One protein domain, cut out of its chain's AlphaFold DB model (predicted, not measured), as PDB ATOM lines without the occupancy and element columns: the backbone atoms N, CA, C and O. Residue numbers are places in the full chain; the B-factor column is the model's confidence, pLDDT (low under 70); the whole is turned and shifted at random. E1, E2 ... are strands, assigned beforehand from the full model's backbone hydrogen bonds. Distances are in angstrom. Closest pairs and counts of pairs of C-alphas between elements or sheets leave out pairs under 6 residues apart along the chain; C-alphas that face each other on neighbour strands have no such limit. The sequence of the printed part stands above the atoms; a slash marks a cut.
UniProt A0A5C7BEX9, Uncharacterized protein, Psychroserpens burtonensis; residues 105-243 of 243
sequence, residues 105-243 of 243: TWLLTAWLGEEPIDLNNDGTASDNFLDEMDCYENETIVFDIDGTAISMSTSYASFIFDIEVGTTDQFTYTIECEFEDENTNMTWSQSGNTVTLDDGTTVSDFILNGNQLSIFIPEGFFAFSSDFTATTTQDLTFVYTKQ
ATOM      1  N   THR A 105     253.040 412.566 314.294       96.94
ATOM      2  CA  THR A 105     252.193 413.191 313.276       96.94
ATOM      3  C   THR A 105     252.837 414.474 312.772       96.94
ATOM      4  O   THR A 105     253.272 415.320 313.554       96.94
ATOM      5  N   TRP A 106     252.862 414.617 311.456       98.00
ATOM      6  CA  TRP A 106     253.398 415.758 310.738       98.00
ATOM      7  C   TRP A 106     252.280 416.360 309.903       98.00
ATOM      8  O   TRP A 106     251.649 415.645 309.137       98.00
ATOM      9  N   LEU A 107     252.021 417.650 310.077       98.06
ATOM     10  CA  LEU A 107     250.961 418.387 309.390       98.06
ATOM     11  C   LEU A 107     251.573 419.184 308.243       98.06
ATOM     12  O   LEU A 107     252.585 419.846 308.477       98.06
ATOM     13  N   LEU A 108     250.979 419.169 307.050       97.88
ATOM     14  CA  LEU A 108     251.387 420.086 305.987       97.88
ATOM     15  C   LEU A 108     251.073 421.517 306.431       97.88
ATOM     16  O   LEU A 108     249.929 421.857 306.717       97.88
ATOM     17  N   THR A 109     252.105 422.344 306.530       96.81
ATOM     18  CA  THR A 109     251.983 423.715 307.045       96.81
ATOM     19  C   THR A 109     252.425 424.772 306.056       96.81
ATOM     20  O   THR A 109     252.112 425.939 306.258       96.81
ATOM     21  N   ALA A 110     253.169 424.392 305.016       96.06
ATOM     22  CA  ALA A 110     253.485 425.316 303.944       96.06
ATOM     23  C   ALA A 110     253.602 424.607 302.602       96.06
ATOM     24  O   ALA A 110     254.098 423.477 302.506       96.06
ATOM     25  N   TRP A 111     253.198 425.340 301.575       94.12
ATOM     26  CA  TRP A 111     253.415 425.008 300.185       94.12
ATOM     27  C   TRP A 111     254.104 426.196 299.515       94.12
ATOM     28  O   TRP A 111     253.461 427.165 299.133       94.12
ATOM     29  N   LEU A 112     255.432 426.147 299.458       94.00
ATOM     30  CA  LEU A 112     256.257 427.283 299.062       94.00
ATOM     31  C   LEU A 112     256.511 427.266 297.554       94.00
ATOM     32  O   LEU A 112     257.094 426.299 297.052       94.00
ATOM     33  N   GLY A 113     256.093 428.324 296.863       90.50
ATOM     34  CA  GLY A 113     256.474 428.622 295.482       90.50
ATOM     35  C   GLY A 113     257.766 429.439 295.393       90.50
ATOM     36  O   GLY A 113     258.290 429.919 296.399       90.50
ATOM     37  N   GLU A 114     258.295 429.596 294.178       89.31
ATOM     38  CA  GLU A 114     259.474 430.440 293.932       89.31
ATOM     39  C   GLU A 114     259.141 431.934 294.007       89.31
ATOM     40  O   GLU A 114     259.949 432.724 294.494       89.31
ATOM     41  N   GLU A 115     257.952 432.311 293.535       86.44
ATOM     42  CA  GLU A 115     257.481 433.692 293.497       86.44
ATOM     43  C   GLU A 115     256.113 433.818 294.189       86.44
ATOM     44  O   GLU A 115     255.263 432.937 294.025       86.44
ATOM     45  N   PRO A 116     255.853 434.920 294.920       90.00
ATOM     46  CA  PRO A 116     254.553 435.153 295.535       90.00
ATOM     47  C   PRO A 116     253.429 435.278 294.504       90.00
ATOM     48  O   PRO A 116     253.566 435.998 293.508       90.00
ATOM     49  N   ILE A 117     252.286 434.648 294.778       87.12
ATOM     50  CA  ILE A 117     251.074 434.755 293.957       87.12
ATOM     51  C   ILE A 117     249.890 435.048 294.877       87.12
ATOM     52  O   ILE A 117     249.709 434.369 295.876       87.12
ATOM     53  N   ASP A 118     249.086 436.048 294.526       90.50
ATOM     54  CA  ASP A 118     247.776 436.291 295.146       90.50
ATOM     55  C   ASP A 118     246.778 435.328 294.490       90.50
ATOM     56  O   ASP A 118     246.383 435.561 293.339       90.50
ATOM     57  N   LEU A 119     246.461 434.207 295.155       88.44
ATOM     58  CA  LEU A 119     245.556 433.179 294.616       88.44
ATOM     59  C   LEU A 119     244.106 433.343 295.102       88.44
ATOM     60  O   LEU A 119     243.169 432.865 294.456       88.44
ATOM     61  N   ASN A 120     243.876 434.025 296.220       89.44
ATOM     62  CA  ASN A 120     242.520 434.262 296.725       89.44
ATOM     63  C   ASN A 120     241.925 435.607 296.243       89.44
ATOM     64  O   ASN A 120     240.739 435.872 296.465       89.44
ATOM     65  N   ASN A 121     242.704 436.410 295.510       88.00
ATOM     66  CA  ASN A 121     242.382 437.752 295.019       88.00
ATOM     67  C   ASN A 121     242.020 438.745 296.138       88.00
ATOM     68  O   ASN A 121     241.150 439.609 295.949       88.00
ATOM     69  N   ASP A 122     242.659 438.633 297.305       92.06
ATOM     70  CA  ASP A 122     242.467 439.565 298.421       92.06
ATOM     71  C   ASP A 122     243.338 440.834 298.323       92.06
ATOM     72  O   ASP A 122     243.109 441.810 299.054       92.06
ATOM     73  N   GLY A 123     244.265 440.868 297.358       92.44
ATOM     74  CA  GLY A 123     245.196 441.966 297.112       92.44
ATOM     75  C   GLY A 123     246.556 441.802 297.797       92.44
ATOM     76  O   GLY A 123     247.386 442.714 297.699       92.44
ATOM     77  N   THR A 124     246.788 440.684 298.479       93.75
ATOM     78  CA  THR A 124     248.056 440.288 299.095       93.75
ATOM     79  C   THR A 124     248.554 439.038 298.386       93.75
ATOM     80  O   THR A 124     247.792 438.114 298.186       93.75
ATOM     81  N   ALA A 125     249.826 439.015 297.991       93.56
ATOM     82  CA  ALA A 125     250.450 437.812 297.449       93.56
ATOM     83  C   ALA A 125     251.353 437.167 298.505       93.56
ATOM     84  O   ALA A 125     252.087 437.884 299.199       93.56
ATOM     85  N   SER A 126     251.364 435.839 298.550       94.75
ATOM     86  CA  SER A 126     252.214 435.031 299.424       94.75
ATOM     87  C   SER A 126     253.035 434.030 298.616       94.75
ATOM     88  O   SER A 126     252.590 433.510 297.591       94.75
ATOM     89  N   ASP A 127     254.256 433.765 299.073       93.88
ATOM     90  CA  ASP A 127     255.077 432.645 298.603       93.88
ATOM     91  C   ASP A 127     254.605 431.308 299.193       93.88
ATOM     92  O   ASP A 127     254.862 430.257 298.609       93.88
ATOM     93  N   ASN A 128     253.878 431.332 300.312       95.06
ATOM     94  CA  ASN A 128     253.181 430.174 300.851       95.06
ATOM     95  C   ASN A 128     251.759 430.092 300.289       95.06
ATOM     96  O   ASN A 128     250.842 430.761 300.762       95.06
ATOM     97  N   PHE A 129     251.557 429.206 299.321       92.88
ATOM     98  CA  PHE A 129     250.283 429.051 298.629       92.88
ATOM     99  C   PHE A 129     249.158 428.527 299.527       92.88
ATOM    100  O   PHE A 129     247.998 428.741 299.196       92.88
ATOM    101  N   LEU A 130     249.456 427.915 300.680       94.38
ATOM    102  CA  LEU A 130     248.417 427.547 301.657       94.38
ATOM    103  C   LEU A 130     247.804 428.757 302.371       94.38
ATOM    104  O   LEU A 130     246.714 428.641 302.913       94.38
ATOM    105  N   ASP A 131     248.466 429.918 302.368       94.75
ATOM    106  CA  ASP A 131     247.856 431.159 302.868       94.75
ATOM    107  C   ASP A 131     246.891 431.772 301.833       94.75
ATOM    108  O   ASP A 131     246.071 432.632 302.153       94.75
ATOM    109  N   GLU A 132     246.978 431.302 300.589       93.19
ATOM    110  CA  GLU A 132     246.284 431.827 299.414       93.19
ATOM    111  C   GLU A 132     245.154 430.895 298.941       93.19
ATOM    112  O   GLU A 132     244.431 431.213 297.996       93.19
ATOM    113  N   MET A 133     244.975 429.732 299.582       91.12
ATOM    114  CA  MET A 133     243.903 428.782 299.282       91.12
ATOM    115  C   MET A 133     243.435 428.031 300.530       91.12
ATOM    116  O   MET A 133     244.239 427.639 301.363       91.12
ATOM    117  N   ASP A 134     242.140 427.718 300.589       90.31
ATOM    118  CA  ASP A 134     241.539 426.909 301.662       90.31
ATOM    119  C   ASP A 134     241.572 425.392 301.348       90.31
ATOM    120  O   ASP A 134     240.762 424.615 301.856       90.31
ATOM    121  N   CYS A 135     242.456 424.961 300.444       92.69
ATOM    122  CA  CYS A 135     242.655 423.547 300.118       92.69
ATOM    123  C   CYS A 135     243.791 422.965 300.972       92.69
ATOM    124  O   CYS A 135     244.607 423.705 301.515       92.69
ATOM    125  N   TYR A 136     243.895 421.634 301.026       93.88
ATOM    126  CA  TYR A 136     244.941 420.917 301.764       93.88
ATOM    127  C   TYR A 136     244.917 421.201 303.281       93.88
ATOM    128  O   TYR A 136     245.952 421.268 303.951       93.88
ATOM    129  N   GLU A 137     243.724 421.365 303.855       93.19
ATOM    130  CA  GLU A 137     243.566 421.560 305.295       93.19
ATOM    131  C   GLU A 137     243.669 420.236 306.062       93.19
ATOM    132  O   GLU A 137     242.818 419.362 305.940       93.19
ATOM    133  N   ASN A 138     244.605 420.140 307.009       94.56
ATOM    134  CA  ASN A 138     244.805 418.941 307.841       94.56
ATOM    135  C   ASN A 138     245.382 417.727 307.092       94.56
ATOM    136  O   ASN A 138     245.202 416.589 307.526       94.56
ATOM    137  N   GLU A 139     246.136 417.970 306.021       97.19
ATOM    138  CA  GLU A 139     246.999 416.971 305.385       97.19
ATOM    139  C   GLU A 139     248.057 416.475 306.370       97.19
ATOM    140  O   GLU A 139     248.779 417.279 306.975       97.19
ATOM    141  N   THR A 140     248.191 415.159 306.541       97.94
ATOM    142  CA  THR A 140     249.158 414.625 307.509       97.94
ATOM    143  C   THR A 140     249.979 413.466 306.986       97.94
ATOM    144  O   THR A 140     249.520 412.677 306.172       97.94
ATOM    145  N   ILE A 141     251.182 413.323 307.540       98.19
ATOM    146  CA  ILE A 141     251.972 412.097 307.476       98.19
ATOM    147  C   ILE A 141     252.213 411.621 308.906       98.19
ATOM    148  O   ILE A 141     252.694 412.367 309.761       98.19
ATOM    149  N   VAL A 142     251.873 410.369 309.183       97.75
ATOM    150  CA  VAL A 142     252.114 409.720 310.473       97.75
ATOM    151  C   VAL A 142     253.220 408.693 310.299       97.75
ATOM    152  O   VAL A 142     253.068 407.783 309.492       97.75
ATOM    153  N   PHE A 143     254.315 408.829 311.048       97.38
ATOM    154  CA  PHE A 143     255.422 407.870 311.058       97.38
ATOM    155  C   PHE A 143     255.343 406.977 312.295       97.38
ATOM    156  O   PHE A 143     255.359 407.471 313.429       97.38
ATOM    157  N   ASP A 144     255.318 405.665 312.076       94.12
ATOM    158  CA  ASP A 144     255.323 404.650 313.122       94.12
ATOM    159  C   ASP A 144     256.725 404.078 313.358       94.12
ATOM    160  O   ASP A 144     257.566 403.982 312.461       94.12
ATOM    161  N   ILE A 145     256.965 403.637 314.597       89.56
ATOM    162  CA  ILE A 145     258.253 403.081 315.047       89.56
ATOM    163  C   ILE A 145     258.637 401.767 314.348       89.56
ATOM    164  O   ILE A 145     259.783 401.324 314.419       89.56
ATOM    165  N   ASP A 146     257.682 401.097 313.704       90.06
ATOM    166  CA  ASP A 146     257.915 399.846 312.984       90.06
ATOM    167  C   ASP A 146     258.423 400.054 311.545       90.06
ATOM    168  O   ASP A 146     258.643 399.073 310.831       90.06
ATOM    169  N   GLY A 147     258.657 401.309 311.140       91.12
ATOM    170  CA  GLY A 147     259.113 401.676 309.800       91.12
ATOM    171  C   GLY A 147     257.977 401.837 308.788       91.12
ATOM    172  O   GLY A 147     258.240 401.936 307.589       91.12
ATOM    173  N   THR A 148     256.721 401.846 309.242       96.31
ATOM    174  CA  THR A 148     255.560 402.181 308.411       96.31
ATOM    175  C   THR A 148     255.151 403.640 308.588       96.31
ATOM    176  O   THR A 148     255.492 404.288 309.580       96.31
ATOM    177  N   ALA A 149     254.486 404.190 307.579       97.81
ATOM    178  CA  ALA A 149     253.905 405.519 307.626       97.81
ATOM    179  C   ALA A 149     252.559 405.549 306.898       97.81
ATOM    180  O   ALA A 149     252.298 404.723 306.023       97.81
ATOM    181  N   ILE A 150     251.711 406.510 307.247       98.00
ATOM    182  CA  ILE A 150     250.428 406.752 306.579       98.00
ATOM    183  C   ILE A 150     250.366 408.228 306.200       98.00
ATOM    184  O   ILE A 150     250.475 409.082 307.078       98.00
ATOM    185  N   SER A 151     250.200 408.516 304.909       97.44
ATOM    186  CA  SER A 151     249.837 409.851 304.423       97.44
ATOM    187  C   SER A 151     248.324 409.929 304.318       97.44
ATOM    188  O   SER A 151     247.723 409.044 303.712       97.44
ATOM    189  N   MET A 152     247.722 410.962 304.888       96.94
ATOM    190  CA  MET A 152     246.298 411.252 304.771       96.94
ATOM    191  C   MET A 152     246.121 412.493 303.906       96.94
ATOM    192  O   MET A 152     246.600 413.560 304.297       96.94
ATOM    193  N   SER A 153     245.411 412.318 302.790       96.44
ATOM    194  CA  SER A 153     244.937 413.388 301.925       96.44
ATOM    195  C   SER A 153     243.483 413.732 302.207       96.44
ATOM    196  O   SER A 153     242.627 412.844 302.261       96.44
ATOM    197  N   THR A 154     243.215 415.016 302.413       96.50
ATOM    198  CA  THR A 154     241.889 415.567 302.729       96.50
ATOM    199  C   THR A 154     241.294 416.360 301.572       96.50
ATOM    200  O   THR A 154     240.081 416.577 301.515       96.50
ATOM    201  N   SER A 155     242.133 416.853 300.662       95.44
ATOM    202  CA  SER A 155     241.694 417.539 299.453       95.44
ATOM    203  C   SER A 155     242.839 417.725 298.468       95.44
ATOM    204  O   SER A 155     244.003 417.733 298.853       95.44
ATOM    205  N   TYR A 156     242.494 417.980 297.209       91.69
ATOM    206  CA  TYR A 156     243.419 418.558 296.242       91.69
ATOM    207  C   TYR A 156     242.825 419.800 295.578       91.69
ATOM    208  O   TYR A 156     241.611 419.945 295.428       91.69
ATOM    209  N   ALA A 157     243.699 420.718 295.173       89.75
ATOM    210  CA  ALA A 157     243.315 421.929 294.464       89.75
ATOM    211  C   ALA A 157     243.215 421.664 292.956       89.75
ATOM    212  O   ALA A 157     244.184 421.262 292.306       89.75
ATOM    213  N   SER A 158     242.043 421.932 292.391       86.25
ATOM    214  CA  SER A 158     241.789 421.975 290.955       86.25
ATOM    215  C   SER A 158     241.830 423.427 290.486       86.25
ATOM    216  O   SER A 158     241.038 424.259 290.929       86.25
ATOM    217  N   PHE A 159     242.761 423.743 289.587       82.00
ATOM    218  CA  PHE A 159     242.910 425.088 289.042       82.00
ATOM    219  C   PHE A 159     242.289 425.176 287.649       82.00
ATOM    220  O   PHE A 159     242.668 424.442 286.732       82.00
ATOM    221  N   ILE A 160     241.364 426.114 287.475       77.38
ATOM    222  CA  ILE A 160     240.735 426.427 286.191       77.38
ATOM    223  C   ILE A 160     241.244 427.792 285.744       77.38
ATOM    224  O   ILE A 160     241.069 428.767 286.468       77.38
ATOM    225  N   PHE A 161     241.854 427.866 284.559       76.50
ATOM    226  CA  PHE A 161     242.401 429.099 283.985       76.50
ATOM    227  C   PHE A 161     241.698 429.459 282.675       76.50
ATOM    228  O   PHE A 161     241.578 428.630 281.771       76.50
ATOM    229  N   ASP A 162     241.332 430.730 282.534       74.38
ATOM    230  CA  ASP A 162     240.768 431.309 281.319       74.38
ATOM    231  C   ASP A 162     241.566 432.555 280.917       74.38
ATOM    232  O   ASP A 162     241.711 433.489 281.700       74.38
ATOM    233  N   ILE A 163     242.073 432.595 279.680       73.31
ATOM    234  CA  ILE A 163     242.719 433.799 279.134       73.31
ATOM    235  C   ILE A 163     241.646 434.835 278.801       73.31
ATOM    236  O   ILE A 163     240.666 434.536 278.108       73.31
ATOM    237  N   GLU A 164     241.864 436.082 279.210       79.06
ATOM    238  CA  GLU A 164     240.984 437.176 278.827       79.06
ATOM    239  C   GLU A 164     241.032 437.423 277.313       79.06
ATOM    240  O   GLU A 164     242.095 437.614 276.709       79.06
ATOM    241  N   VAL A 165     239.853 437.455 276.683       75.50
ATOM    242  CA  VAL A 165     239.714 437.568 275.227       75.50
ATOM    243  C   VAL A 165     240.448 438.801 274.694       75.50
ATOM    244  O   VAL A 165     240.083 439.938 274.985       75.50
ATOM    245  N   GLY A 166     241.424 438.569 273.814       74.81
ATOM    246  CA  GLY A 166     242.193 439.630 273.157       74.81
ATOM    247  C   GLY A 166     243.482 440.028 273.880       74.81
ATOM    248  O   GLY A 166     244.165 440.930 273.395       74.81
ATOM    249  N   THR A 167     243.827 439.355 274.979       73.44
ATOM    250  CA  THR A 167     245.126 439.467 275.657       73.44
ATOM    251  C   THR A 167     245.977 438.216 275.413       73.44
ATOM    252  O   THR A 167     245.493 437.220 274.867       73.44
ATOM    253  N   THR A 168     247.260 438.275 275.769       67.44
ATOM    254  CA  THR A 168     248.169 437.110 275.756       67.44
ATOM    255  C   THR A 168     248.716 436.774 277.141       67.44
ATOM    256  O   THR A 168     249.421 435.785 277.299       67.44
ATOM    257  N   ASP A 169     248.428 437.628 278.118       64.62
ATOM    258  CA  ASP A 169     249.089 437.715 279.416       64.62
ATOM    259  C   ASP A 169     248.123 438.056 280.564       64.62
ATOM    260  O   ASP A 169     248.558 438.114 281.709       64.62
ATOM    261  N   GLN A 170     246.826 438.252 280.290       69.12
ATOM    262  CA  GLN A 170     245.806 438.401 281.332       69.12
ATOM    263  C   GLN A 170     244.934 437.154 281.382       69.12
ATOM    264  O   GLN A 170     244.459 436.658 280.357       69.12
ATOM    265  N   PHE A 171     244.735 436.644 282.588       73.00
ATOM    266  CA  PHE A 171     243.957 435.447 282.832       73.00
ATOM    267  C   PHE A 171     243.108 435.624 284.084       73.00
ATOM    268  O   PHE A 171     243.509 436.275 285.046       73.00
ATOM    269  N   THR A 172     241.932 435.014 284.062       77.44
ATOM    270  CA  THR A 172     241.127 434.762 285.249       77.44
ATOM    271  C   THR A 172     241.341 433.319 285.652       77.44
ATOM    272  O   THR A 172     241.414 432.444 284.789       77.44
ATOM    273  N   TYR A 173     241.417 433.055 286.947       80.25
ATOM    274  CA  TYR A 173     241.516 431.694 287.439       80.25
ATOM    275  C   TYR A 173     240.519 431.455 288.569       80.25
ATOM    276  O   TYR A 173     239.997 432.385 289.183       80.25
ATOM    277  N   THR A 174     240.187 430.192 288.790       82.56
ATOM    278  CA  THR A 174     239.365 429.732 289.908       82.56
ATOM    279  C   THR A 174     240.040 428.519 290.516       82.56
ATOM    280  O   THR A 174     240.516 427.647 289.787       82.56
ATOM    281  N   ILE A 175     240.085 428.486 291.845       87.31
ATOM    282  CA  ILE A 175     240.563 427.339 292.608       87.31
ATOM    283  C   ILE A 175     239.343 426.633 293.174       87.31
ATOM    284  O   ILE A 175     238.532 427.239 293.875       87.31
ATOM    285  N   GLU A 176     239.215 425.356 292.854       89.69
ATOM    286  CA  GLU A 176     238.213 424.471 293.428       89.69
ATOM    287  C   GLU A 176     238.928 423.452 294.317       89.69
ATOM    288  O   GLU A 176     239.789 422.710 293.847       89.69
ATOM    289  N   CYS A 177     238.594 423.423 295.609       92.56
ATOM    290  CA  CYS A 177     239.085 422.383 296.510       92.56
ATOM    291  C   CYS A 177     238.201 421.144 296.371       92.56
ATOM    292  O   CYS A 177     237.022 421.156 296.746       92.56
ATOM    293  N   GLU A 178     238.772 420.074 295.838       94.12
ATOM    294  CA  GLU A 178     238.121 418.777 295.733       94.12
ATOM    295  C   GLU A 178     238.428 417.989 297.003       94.12
ATOM    296  O   GLU A 178     239.553 417.540 297.207       94.12
ATOM    297  N   PHE A 179     237.440 417.873 297.893       94.56
ATOM    298  CA  PHE A 179     237.609 417.170 299.164       94.56
ATOM    299  C   PHE A 179     237.674 415.658 298.972       94.56
ATOM    300  O   PHE A 179     236.828 415.053 298.306       94.56
ATOM    301  N   GLU A 180     238.622 415.047 299.663       94.06
ATOM    302  CA  GLU A 180     238.831 413.612 299.717       94.06
ATOM    303  C   GLU A 180     239.148 413.147 301.143       94.06
ATOM    304  O   GLU A 180     239.217 413.925 302.088       94.06
ATOM    305  N   ASP A 181     239.213 411.836 301.323       92.50
ATOM    306  CA  ASP A 181     239.676 411.206 302.562       92.50
ATOM    307  C   ASP A 181     240.394 409.933 302.126       92.50
ATOM    308  O   ASP A 181     239.833 408.828 302.100       92.50
ATOM    309  N   GLU A 182     241.605 410.136 301.615       95.50
ATOM    310  CA  GLU A 182     242.445 409.078 301.079       95.50
ATOM    311  C   GLU A 182     243.637 408.845 302.001       95.50
ATOM    312  O   GLU A 182     244.340 409.768 302.396       95.50
ATOM    313  N   ASN A 183     243.870 407.580 302.345       96.25
ATOM    314  CA  ASN A 183     245.033 407.181 303.120       96.25
ATOM    315  C   ASN A 183     245.964 406.336 302.254       96.25
ATOM    316  O   ASN A 183     245.573 405.273 301.757       96.25
ATOM    317  N   THR A 184     247.214 406.768 302.146       97.00
ATOM    318  CA  THR A 184     248.282 406.057 301.448       97.00
ATOM    319  C   THR A 184     249.224 405.438 302.469       97.00
ATOM    320  O   THR A 184     249.882 406.134 303.243       97.00
ATOM    321  N   ASN A 185     249.299 404.106 302.472       97.69
ATOM    322  CA  ASN A 185     250.258 403.381 303.302       97.69
ATOM    323  C   ASN A 185     251.641 403.422 302.652       97.69
ATOM    324  O   ASN A 185     251.781 403.113 301.470       97.69
ATOM    325  N   MET A 186     252.655 403.720 303.451       97.75
ATOM    326  CA  MET A 186     254.041 403.847 303.029       97.75
ATOM    327  C   MET A 186     254.966 403.098 303.989       97.75
ATOM    328  O   MET A 186     254.605 402.745 305.115       97.75
ATOM    329  N   THR A 187     256.194 402.880 303.546       97.62
ATOM    330  CA  THR A 187     257.317 402.543 304.422       97.62
ATOM    331  C   THR A 187     258.305 403.692 304.438       97.62
ATOM    332  O   THR A 187     258.377 404.458 303.476       97.62
ATOM    333  N   TRP A 188     259.058 403.826 305.527       96.88
ATOM    334  CA  TRP A 188     260.059 404.873 305.643       96.88
ATOM    335  C   TRP A 188     261.396 404.353 306.153       96.88
ATOM    336  O   TRP A 188     261.492 403.362 306.880       96.88
ATOM    337  N   SER A 189     262.455 405.057 305.770       92.94
ATOM    338  CA  SER A 189     263.786 404.876 306.336       92.94
ATOM    339  C   SER A 189     264.485 406.220 306.462       92.94
ATOM    340  O   SER A 189     264.187 407.150 305.717       92.94
ATOM    341  N   GLN A 190     265.410 406.332 307.410       90.44
ATOM    342  CA  GLN A 190     266.143 407.569 307.645       90.44
ATOM    343  C   GLN A 190     267.650 407.322 307.624       90.44
ATOM    344  O   GLN A 190     268.161 406.407 308.274       90.44
ATOM    345  N   SER A 191     268.367 408.178 306.901       86.81
ATOM    346  CA  SER A 191     269.825 408.229 306.879       86.81
ATOM    347  C   SER A 191     270.281 409.667 307.108       86.81
ATOM    348  O   SER A 191     270.250 410.497 306.201       86.81
ATOM    349  N   GLY A 192     270.716 409.967 308.335       84.25
ATOM    350  CA  GLY A 192     271.010 411.340 308.744       84.25
ATOM    351  C   GLY A 192     269.748 412.200 308.668       84.25
ATOM    352  O   GLY A 192     268.737 411.863 309.279       84.25
ATOM    353  N   ASN A 193     269.802 413.275 307.884       87.50
ATOM    354  CA  ASN A 193     268.673 414.187 307.691       87.50
ATOM    355  C   ASN A 193     267.787 413.805 306.499       87.50
ATOM    356  O   ASN A 193     266.803 414.485 306.248       87.50
ATOM    357  N   THR A 194     268.113 412.755 305.748       89.94
ATOM    358  CA  THR A 194     267.270 412.303 304.638       89.94
ATOM    359  C   THR A 194     266.299 411.240 305.134       89.94
ATOM    360  O   THR A 194     266.725 410.230 305.699       89.94
ATOM    361  N   VAL A 195     265.008 411.475 304.915       95.81
ATOM    362  CA  VAL A 195     263.908 410.544 305.181       95.81
ATOM    363  C   VAL A 195     263.361 410.085 303.839       95.81
ATOM    364  O   VAL A 195     262.827 410.886 303.082       95.81
ATOM    365  N   THR A 196     263.485 408.803 303.543       96.88
ATOM    366  CA  THR A 196     262.969 408.210 302.310       96.88
ATOM    367  C   THR A 196     261.616 407.577 302.596       96.88
ATOM    368  O   THR A 196     261.530 406.721 303.477       96.88
ATOM    369  N   LEU A 197     260.590 407.973 301.845       97.75
ATOM    370  CA  LEU A 197     259.251 407.385 301.839       97.75
ATOM    371  C   LEU A 197     259.046 406.555 300.567       97.75
ATOM    372  O   LEU A 197     259.415 406.990 299.478       97.75
ATOM    373  N   ASP A 198     258.464 405.367 300.713       97.50
ATOM    374  CA  ASP A 198     258.141 404.445 299.617       97.50
ATOM    375  C   ASP A 198     256.691 403.961 299.766       97.50
ATOM    376  O   ASP A 198     256.362 403.267 300.735       97.50
ATOM    377  N   ASP A 199     255.830 404.335 298.814       96.06
ATOM    378  CA  ASP A 199     254.416 403.923 298.744       96.06
ATOM    379  C   ASP A 199     254.198 402.616 297.943       96.06
ATOM    380  O   ASP A 199     253.070 402.162 297.732       96.06
ATOM    381  N   GLY A 200     255.284 401.987 297.484       94.62
ATOM    382  CA  GLY A 200     255.301 400.803 296.626       94.62
ATOM    383  C   GLY A 200     255.265 401.104 295.124       94.62
ATOM    384  O   GLY A 200     255.451 400.188 294.314       94.62
ATOM    385  N   THR A 201     255.038 402.360 294.734       94.31
ATOM    386  CA  THR A 201     255.029 402.847 293.346       94.31
ATOM    387  C   THR A 201     256.100 403.903 293.095       94.31
ATOM    388  O   THR A 201     256.768 403.859 292.058       94.31
ATOM    389  N   THR A 202     256.293 404.802 294.057       93.06
ATOM    390  CA  THR A 202     257.188 405.950 294.003       93.06
ATOM    391  C   THR A 202     258.011 406.008 295.282       93.06
ATOM    392  O   THR A 202     257.531 405.696 296.370       93.06
ATOM    393  N   VAL A 203     259.270 406.415 295.128       95.88
ATOM    394  CA  VAL A 203     260.187 406.661 296.238       95.88
ATOM    395  C   VAL A 203     260.528 408.142 296.250       95.88
ATOM    396  O   VAL A 203     260.952 408.686 295.226       95.88
ATOM    397  N   SER A 204     260.361 408.772 297.405       95.75
ATOM    398  CA  SER A 204     260.542 410.208 297.591       95.75
ATOM    399  C   SER A 204     261.455 410.483 298.778       95.75
ATOM    400  O   SER A 204     261.257 409.939 299.864       95.75
ATOM    401  N   ASP A 205     262.440 411.355 298.573       95.31
ATOM    402  CA  ASP A 205     263.372 411.775 299.614       95.31
ATOM    403  C   ASP A 205     262.956 413.133 300.185       95.31
ATOM    404  O   ASP A 205     262.878 414.139 299.479       95.31
ATOM    405  N   PHE A 206     262.727 413.149 301.491       96.81
ATOM    406  CA  PHE A 206     262.447 414.327 302.293       96.81
ATOM    407  C   PHE A 206     263.682 414.709 303.107       96.81
ATOM    408  O   PHE A 206     264.520 413.871 303.455       96.81
ATOM    409  N   ILE A 207     263.779 415.987 303.454       92.25
ATOM    410  CA  ILE A 207     264.818 416.536 304.318       92.25
ATOM    411  C   ILE A 207     264.207 416.869 305.677       92.25
ATOM    412  O   ILE A 207     263.294 417.684 305.774       92.25
ATOM    413  N   LEU A 208     264.734 416.244 306.725       91.88
ATOM    414  CA  LEU A 208     264.409 416.493 308.122       91.88
ATOM    415  C   LEU A 208     265.342 417.566 308.696       91.88
ATOM    416  O   LEU A 208     266.569 417.436 308.663       91.88
ATOM    417  N   ASN A 209     264.756 418.611 309.270       86.75
ATOM    418  CA  ASN A 209     265.469 419.677 309.960       86.75
ATOM    419  C   ASN A 209     264.693 420.095 311.219       86.75
ATOM    420  O   ASN A 209     263.727 420.858 311.152       86.75
ATOM    421  N   GLY A 210     265.092 419.554 312.374       85.50
ATOM    422  CA  GLY A 210     264.394 419.787 313.639       85.50
ATOM    423  C   GLY A 210     262.964 419.238 313.602       85.50
ATOM    424  O   GLY A 210     262.774 418.027 313.509       85.50
ATOM    425  N   ASN A 211     261.978 420.136 313.665       90.88
ATOM    426  CA  ASN A 211     260.544 419.817 313.596       90.88
ATOM    427  C   ASN A 211     259.931 420.064 312.209       90.88
ATOM    428  O   ASN A 211     258.708 420.091 312.095       90.88
ATOM    429  N   GLN A 212     260.753 420.266 311.175       94.00
ATOM    430  CA  GLN A 212     260.306 420.426 309.791       94.00
ATOM    431  C   GLN A 212     260.780 419.262 308.923       94.00
ATOM    432  O   GLN A 212     261.937 418.846 309.003       94.00
ATOM    433  N   LEU A 213     259.877 418.764 308.087       96.69
ATOM    434  CA  LEU A 213     260.127 417.741 307.084       96.69
ATOM    435  C   LEU A 213     259.711 418.313 305.729       96.69
ATOM    436  O   LEU A 213     258.551 418.677 305.553       96.69
ATOM    437  N   SER A 214     260.642 418.416 304.785       96.31
ATOM    438  CA  SER A 214     260.385 419.085 303.506       96.31
ATOM    439  C   SER A 214     260.736 418.235 302.298       96.31
ATOM    440  O   SER A 214     261.749 417.535 302.318       96.31
ATOM    441  N   ILE A 215     259.973 418.376 301.220       96.19
ATOM    442  CA  ILE A 215     260.295 417.813 299.904       96.19
ATOM    443  C   ILE A 215     260.274 418.913 298.849       96.19
ATOM    444  O   ILE A 215     259.384 419.761 298.841       96.19
ATOM    445  N   PHE A 216     261.269 418.880 297.967       92.81
ATOM    446  CA  PHE A 216     261.377 419.761 296.814       92.81
ATOM    447  C   PHE A 216     260.882 419.032 295.563       92.81
ATOM    448  O   PHE A 216     261.351 417.934 295.254       92.81
ATOM    449  N   ILE A 217     259.947 419.650 294.850       90.56
ATOM    450  CA  ILE A 217     259.345 419.134 293.627       90.56
ATOM    451  C   ILE A 217     259.657 420.123 292.498       90.56
ATOM    452  O   ILE A 217     259.045 421.194 292.444       90.56
ATOM    453  N   PRO A 218     260.602 419.790 291.601       89.00
ATOM    454  CA  PRO A 218     260.905 420.640 290.460       89.00
ATOM    455  C   PRO A 218     259.708 420.693 289.510       89.00
ATOM    456  O   PRO A 218     259.076 419.662 289.265       89.00
ATOM    457  N   GLU A 219     259.409 421.880 288.984       87.38
ATOM    458  CA  GLU A 219     258.242 422.153 288.131       87.38
ATOM    459  C   GLU A 219     256.922 421.624 288.726       87.38
ATOM    460  O   GLU A 219     256.009 421.227 287.999       87.38
ATOM    461  N   GLY A 220     256.822 421.568 290.057       83.44
ATOM    462  CA  GLY A 220     255.676 420.959 290.718       83.44
ATOM    463  C   GLY A 220     254.382 421.760 290.536       83.44
ATOM    464  O   GLY A 220     253.296 421.187 290.608       83.44
ATOM    465  N   PHE A 221     254.480 423.076 290.325       82.31
ATOM    466  CA  PHE A 221     253.344 423.897 289.931       82.31
ATOM    467  C   PHE A 221     253.338 423.979 288.413       82.31
ATOM    468  O   PHE A 221     254.333 424.384 287.816       82.31
ATOM    469  N   PHE A 222     252.219 423.622 287.791       77.50
ATOM    470  CA  PHE A 222     252.065 423.649 286.342       77.50
ATOM    471  C   PHE A 222     250.707 424.245 285.979       77.50
ATOM    472  O   PHE A 222     249.667 423.690 286.332       77.50
ATOM    473  N   ALA A 223     250.707 425.343 285.228       74.38
ATOM    474  CA  ALA A 223     249.496 425.947 284.687       74.38
ATOM    475  C   ALA A 223     249.618 426.139 283.173       74.38
ATOM    476  O   ALA A 223     250.692 426.426 282.641       74.38
ATOM    477  N   PHE A 224     248.503 425.973 282.464       73.62
ATOM    478  CA  PHE A 224     248.443 426.081 281.011       73.62
ATOM    479  C   PHE A 224     247.170 426.790 280.555       73.62
ATOM    480  O   PHE A 224     246.131 426.727 281.211       73.62
ATOM    481  N   SER A 225     247.248 427.460 279.408       69.12
ATOM    482  CA  SER A 225     246.082 428.065 278.770       69.12
ATOM    483  C   SER A 225     245.115 427.004 278.253       69.12
ATOM    484  O   SER A 225     245.520 425.904 277.885       69.12
ATOM    485  N   SER A 226     243.830 427.339 278.136       67.94
ATOM    486  CA  SER A 226     242.805 426.408 277.637       67.94
ATOM    487  C   SER A 226     243.066 425.869 276.218       67.94
ATOM    488  O   SER A 226     242.559 424.808 275.853       67.94
ATOM    489  N   ASP A 227     243.886 426.562 275.421       72.06
ATOM    490  CA  ASP A 227     244.358 426.130 274.099       72.06
ATOM    491  C   ASP A 227     245.767 425.497 274.100       72.06
ATOM    492  O   ASP A 227     246.276 425.137 273.036       72.06
ATOM    493  N   PHE A 228     246.377 425.328 275.279       70.56
ATOM    494  CA  PHE A 228     247.713 424.768 275.519       70.56
ATOM    495  C   PHE A 228     248.861 425.509 274.811       70.56
ATOM    496  O   PHE A 228     249.917 424.930 274.552       70.56
ATOM    497  N   THR A 229     248.671 426.782 274.461       70.44
ATOM    498  CA  THR A 229     249.699 427.592 273.789       70.44
ATOM    499  C   THR A 229     250.626 428.328 274.754       70.44
ATOM    500  O   THR A 229     251.755 428.644 274.374       70.44
ATOM    501  N   ALA A 230     250.186 428.558 275.992       64.50
ATOM    502  CA  ALA A 230     250.988 429.125 277.068       64.50
ATOM    503  C   ALA A 230     251.068 428.138 278.238       64.50
ATOM    504  O   ALA A 230     250.064 427.534 278.614       64.50
ATOM    505  N   THR A 231     252.264 427.988 278.807       73.00
ATOM    506  CA  THR A 231     252.538 427.150 279.980       73.00
ATOM    507  C   THR A 231     253.426 427.922 280.940       73.00
ATOM    508  O   THR A 231     254.401 428.542 280.508       73.00
ATOM    509  N   THR A 232     253.121 427.861 282.226       75.56
ATOM    510  CA  THR A 232     253.975 428.374 283.295       75.56
ATOM    511  C   THR A 232     254.221 427.267 284.305       75.56
ATOM    512  O   THR A 232     253.324 426.471 284.594       75.56
ATOM    513  N   THR A 233     255.457 427.196 284.785       83.06
ATOM    514  CA  THR A 233     255.889 426.233 285.789       83.06
ATOM    515  C   THR A 233     256.646 426.943 286.890       83.06
ATOM    516  O   THR A 233     257.313 427.943 286.621       83.06
ATOM    517  N   GLN A 234     256.529 426.432 288.110       85.38
ATOM    518  CA  GLN A 234     257.359 426.851 289.237       85.38
ATOM    519  C   GLN A 234     257.759 425.636 290.059       85.38
ATOM    520  O   GLN A 234     257.010 424.655 290.155       85.38
ATOM    521  N   ASP A 235     258.943 425.720 290.649       89.62
ATOM    522  CA  ASP A 235     259.378 424.750 291.638       89.62
ATOM    523  C   ASP A 235     258.558 424.907 292.925       89.62
ATOM    524  O   ASP A 235     258.109 426.000 293.277       89.62
ATOM    525  N   LEU A 236     258.346 423.795 293.627       92.38
ATOM    526  CA  LEU A 236     257.561 423.767 294.854       92.38
ATOM    527  C   LEU A 236     258.333 423.108 295.981       92.38
ATOM    528  O   LEU A 236     258.978 422.078 295.792       92.38
ATOM    529  N   THR A 237     258.188 423.647 297.186       94.75
ATOM    530  CA  THR A 237     258.631 422.979 298.409       94.75
ATOM    531  C   THR A 237     257.453 422.769 299.345       94.75
ATOM    532  O   THR A 237     256.842 423.722 299.820       94.75
ATOM    533  N   PHE A 238     257.150 421.512 299.645       95.94
ATOM    534  CA  PHE A 238     256.158 421.156 300.657       95.94
ATOM    535  C   PHE A 238     256.865 421.062 302.000       95.94
ATOM    536  O   PHE A 238     257.927 420.439 302.087       95.94
ATOM    537  N   VAL A 239     256.286 421.657 303.040       97.00
ATOM    538  CA  VAL A 239     256.844 421.647 304.395       97.00
ATOM    539  C   VAL A 239     255.805 421.133 305.375       97.00
ATOM    540  O   VAL A 239     254.757 421.748 305.585       97.00
ATOM    541  N   TYR A 240     256.147 420.031 306.026       98.06
ATOM    542  CA  TYR A 240     255.387 419.467 307.121       98.06
ATOM    543  C   TYR A 240     256.018 419.851 308.458       98.06
ATOM    544  O   TYR A 240     257.237 419.765 308.623       98.06
ATOM    545  N   THR A 241     255.188 420.212 309.433       96.06
ATOM    546  CA  THR A 241     255.610 420.530 310.800       96.06
ATOM    547  C   THR A 241     255.110 419.476 311.779       96.06
ATOM    548  O   THR A 241     253.928 419.113 311.789       96.06
ATOM    549  N   LYS A 242     256.012 419.003 312.638       95.56
ATOM    550  CA  LYS A 242     255.693 418.038 313.692       95.56
ATOM    551  C   LYS A 242     254.689 418.610 314.705       95.56
ATOM    552  O   LYS A 242     254.857 419.747 315.145       95.56
ATOM    553  N   GLN A 243     253.676 417.816 315.065       94.25
ATOM    554  CA  GLN A 243     252.602 418.169 316.012       94.25
ATOM    555  C   GLN A 243     252.907 417.769 317.463       94.25
ATOM    556  O   GLN A 243     253.628 416.765 317.677       94.25
TER     557      GLN A 243
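This is residues 105 to 243 of the 243 residues of an uncharacterized protein of Psychroserpens burtonensis (UniProt A0A5C7BEX9). The domain is a long, narrow barrel of eight antiparallel strands, with the long hairpin E4 and E5 making one wall and the hairpin E8 and E9 the wall across from it. The shorter E6 and E7 lie toward one end, the link from E4 to E5 reaches out at the other, and E2 is paired onto E1 without being part of the ring. The printed part has 139 residues with no named helix and nine named strands, E1 to E9 in order along the chain, and its class is all strand. Round the ring run E1, E3, E4, E5, E6, E7, E8 and E9 and back to E1, closed but with E1 and E3 paired over a short stretch. The whole is only just compact, close to loose, with a radius of gyration of the C-alphas of 16.9 A, and only just elongated, spanning 58 by 29 by 28 A.

Start with E1, residues 105 to 117, which bends by 89 degrees at residue 114. Its pairing is staggered: residues 105 to 107 pair with E3, residues 140 to 143, where N 106 and O 141 are 2.8 A apart, and residues 112 to 117 with E2, residues 126 to 128, where N 113 and O 127 are 2.9 A apart. E3 begins a meander, each strand the antiparallel neighbour of the one before, that runs from E3 to E9. Look next at E4, residues 148 to 163, with N 142 and O 150 at 2.8 A, and at its hairpin with E5, residues 171 to 191, with N 158 and O 176 at 2.8 A. E5 bends by 89 degrees at residue 187, and its residues 187 to 191 pair with E6, residues 194 to 198; N 187 and O 198 are 2.8 A apart. E7, residues 203 to 209, is the antiparallel neighbour of E6, with N 195 and O 206 at 2.8 A, and of E8, residues 212 to 224, with N 207 and O 214 at 2.8 A. In the hairpin of E8 and E9, residues 231 to 242, you find N 217 and O 236 at 2.8 A. The ring closes where N 112 of E1 and O 237 of E9 are 2.8 A apart.

Find C-alpha 105 at (252.193, 413.191, 313.276), where E1 sets out for 29.0 A. E4 measures 45.0 A, E5 44.6 A, E8 31.6 A and E9 35.1 A, ending at C-alpha 242, (255.693, 418.038, 313.692).

The C-alphas of Asp 146 and Gly 166, the two farthest apart, stand 58.4 A from each other. The printed part has no cut, and the link from E2 to E3 is long, with 11 residues. Confidence is under 70 at residues 168 to 170, 225 to 226 and 230.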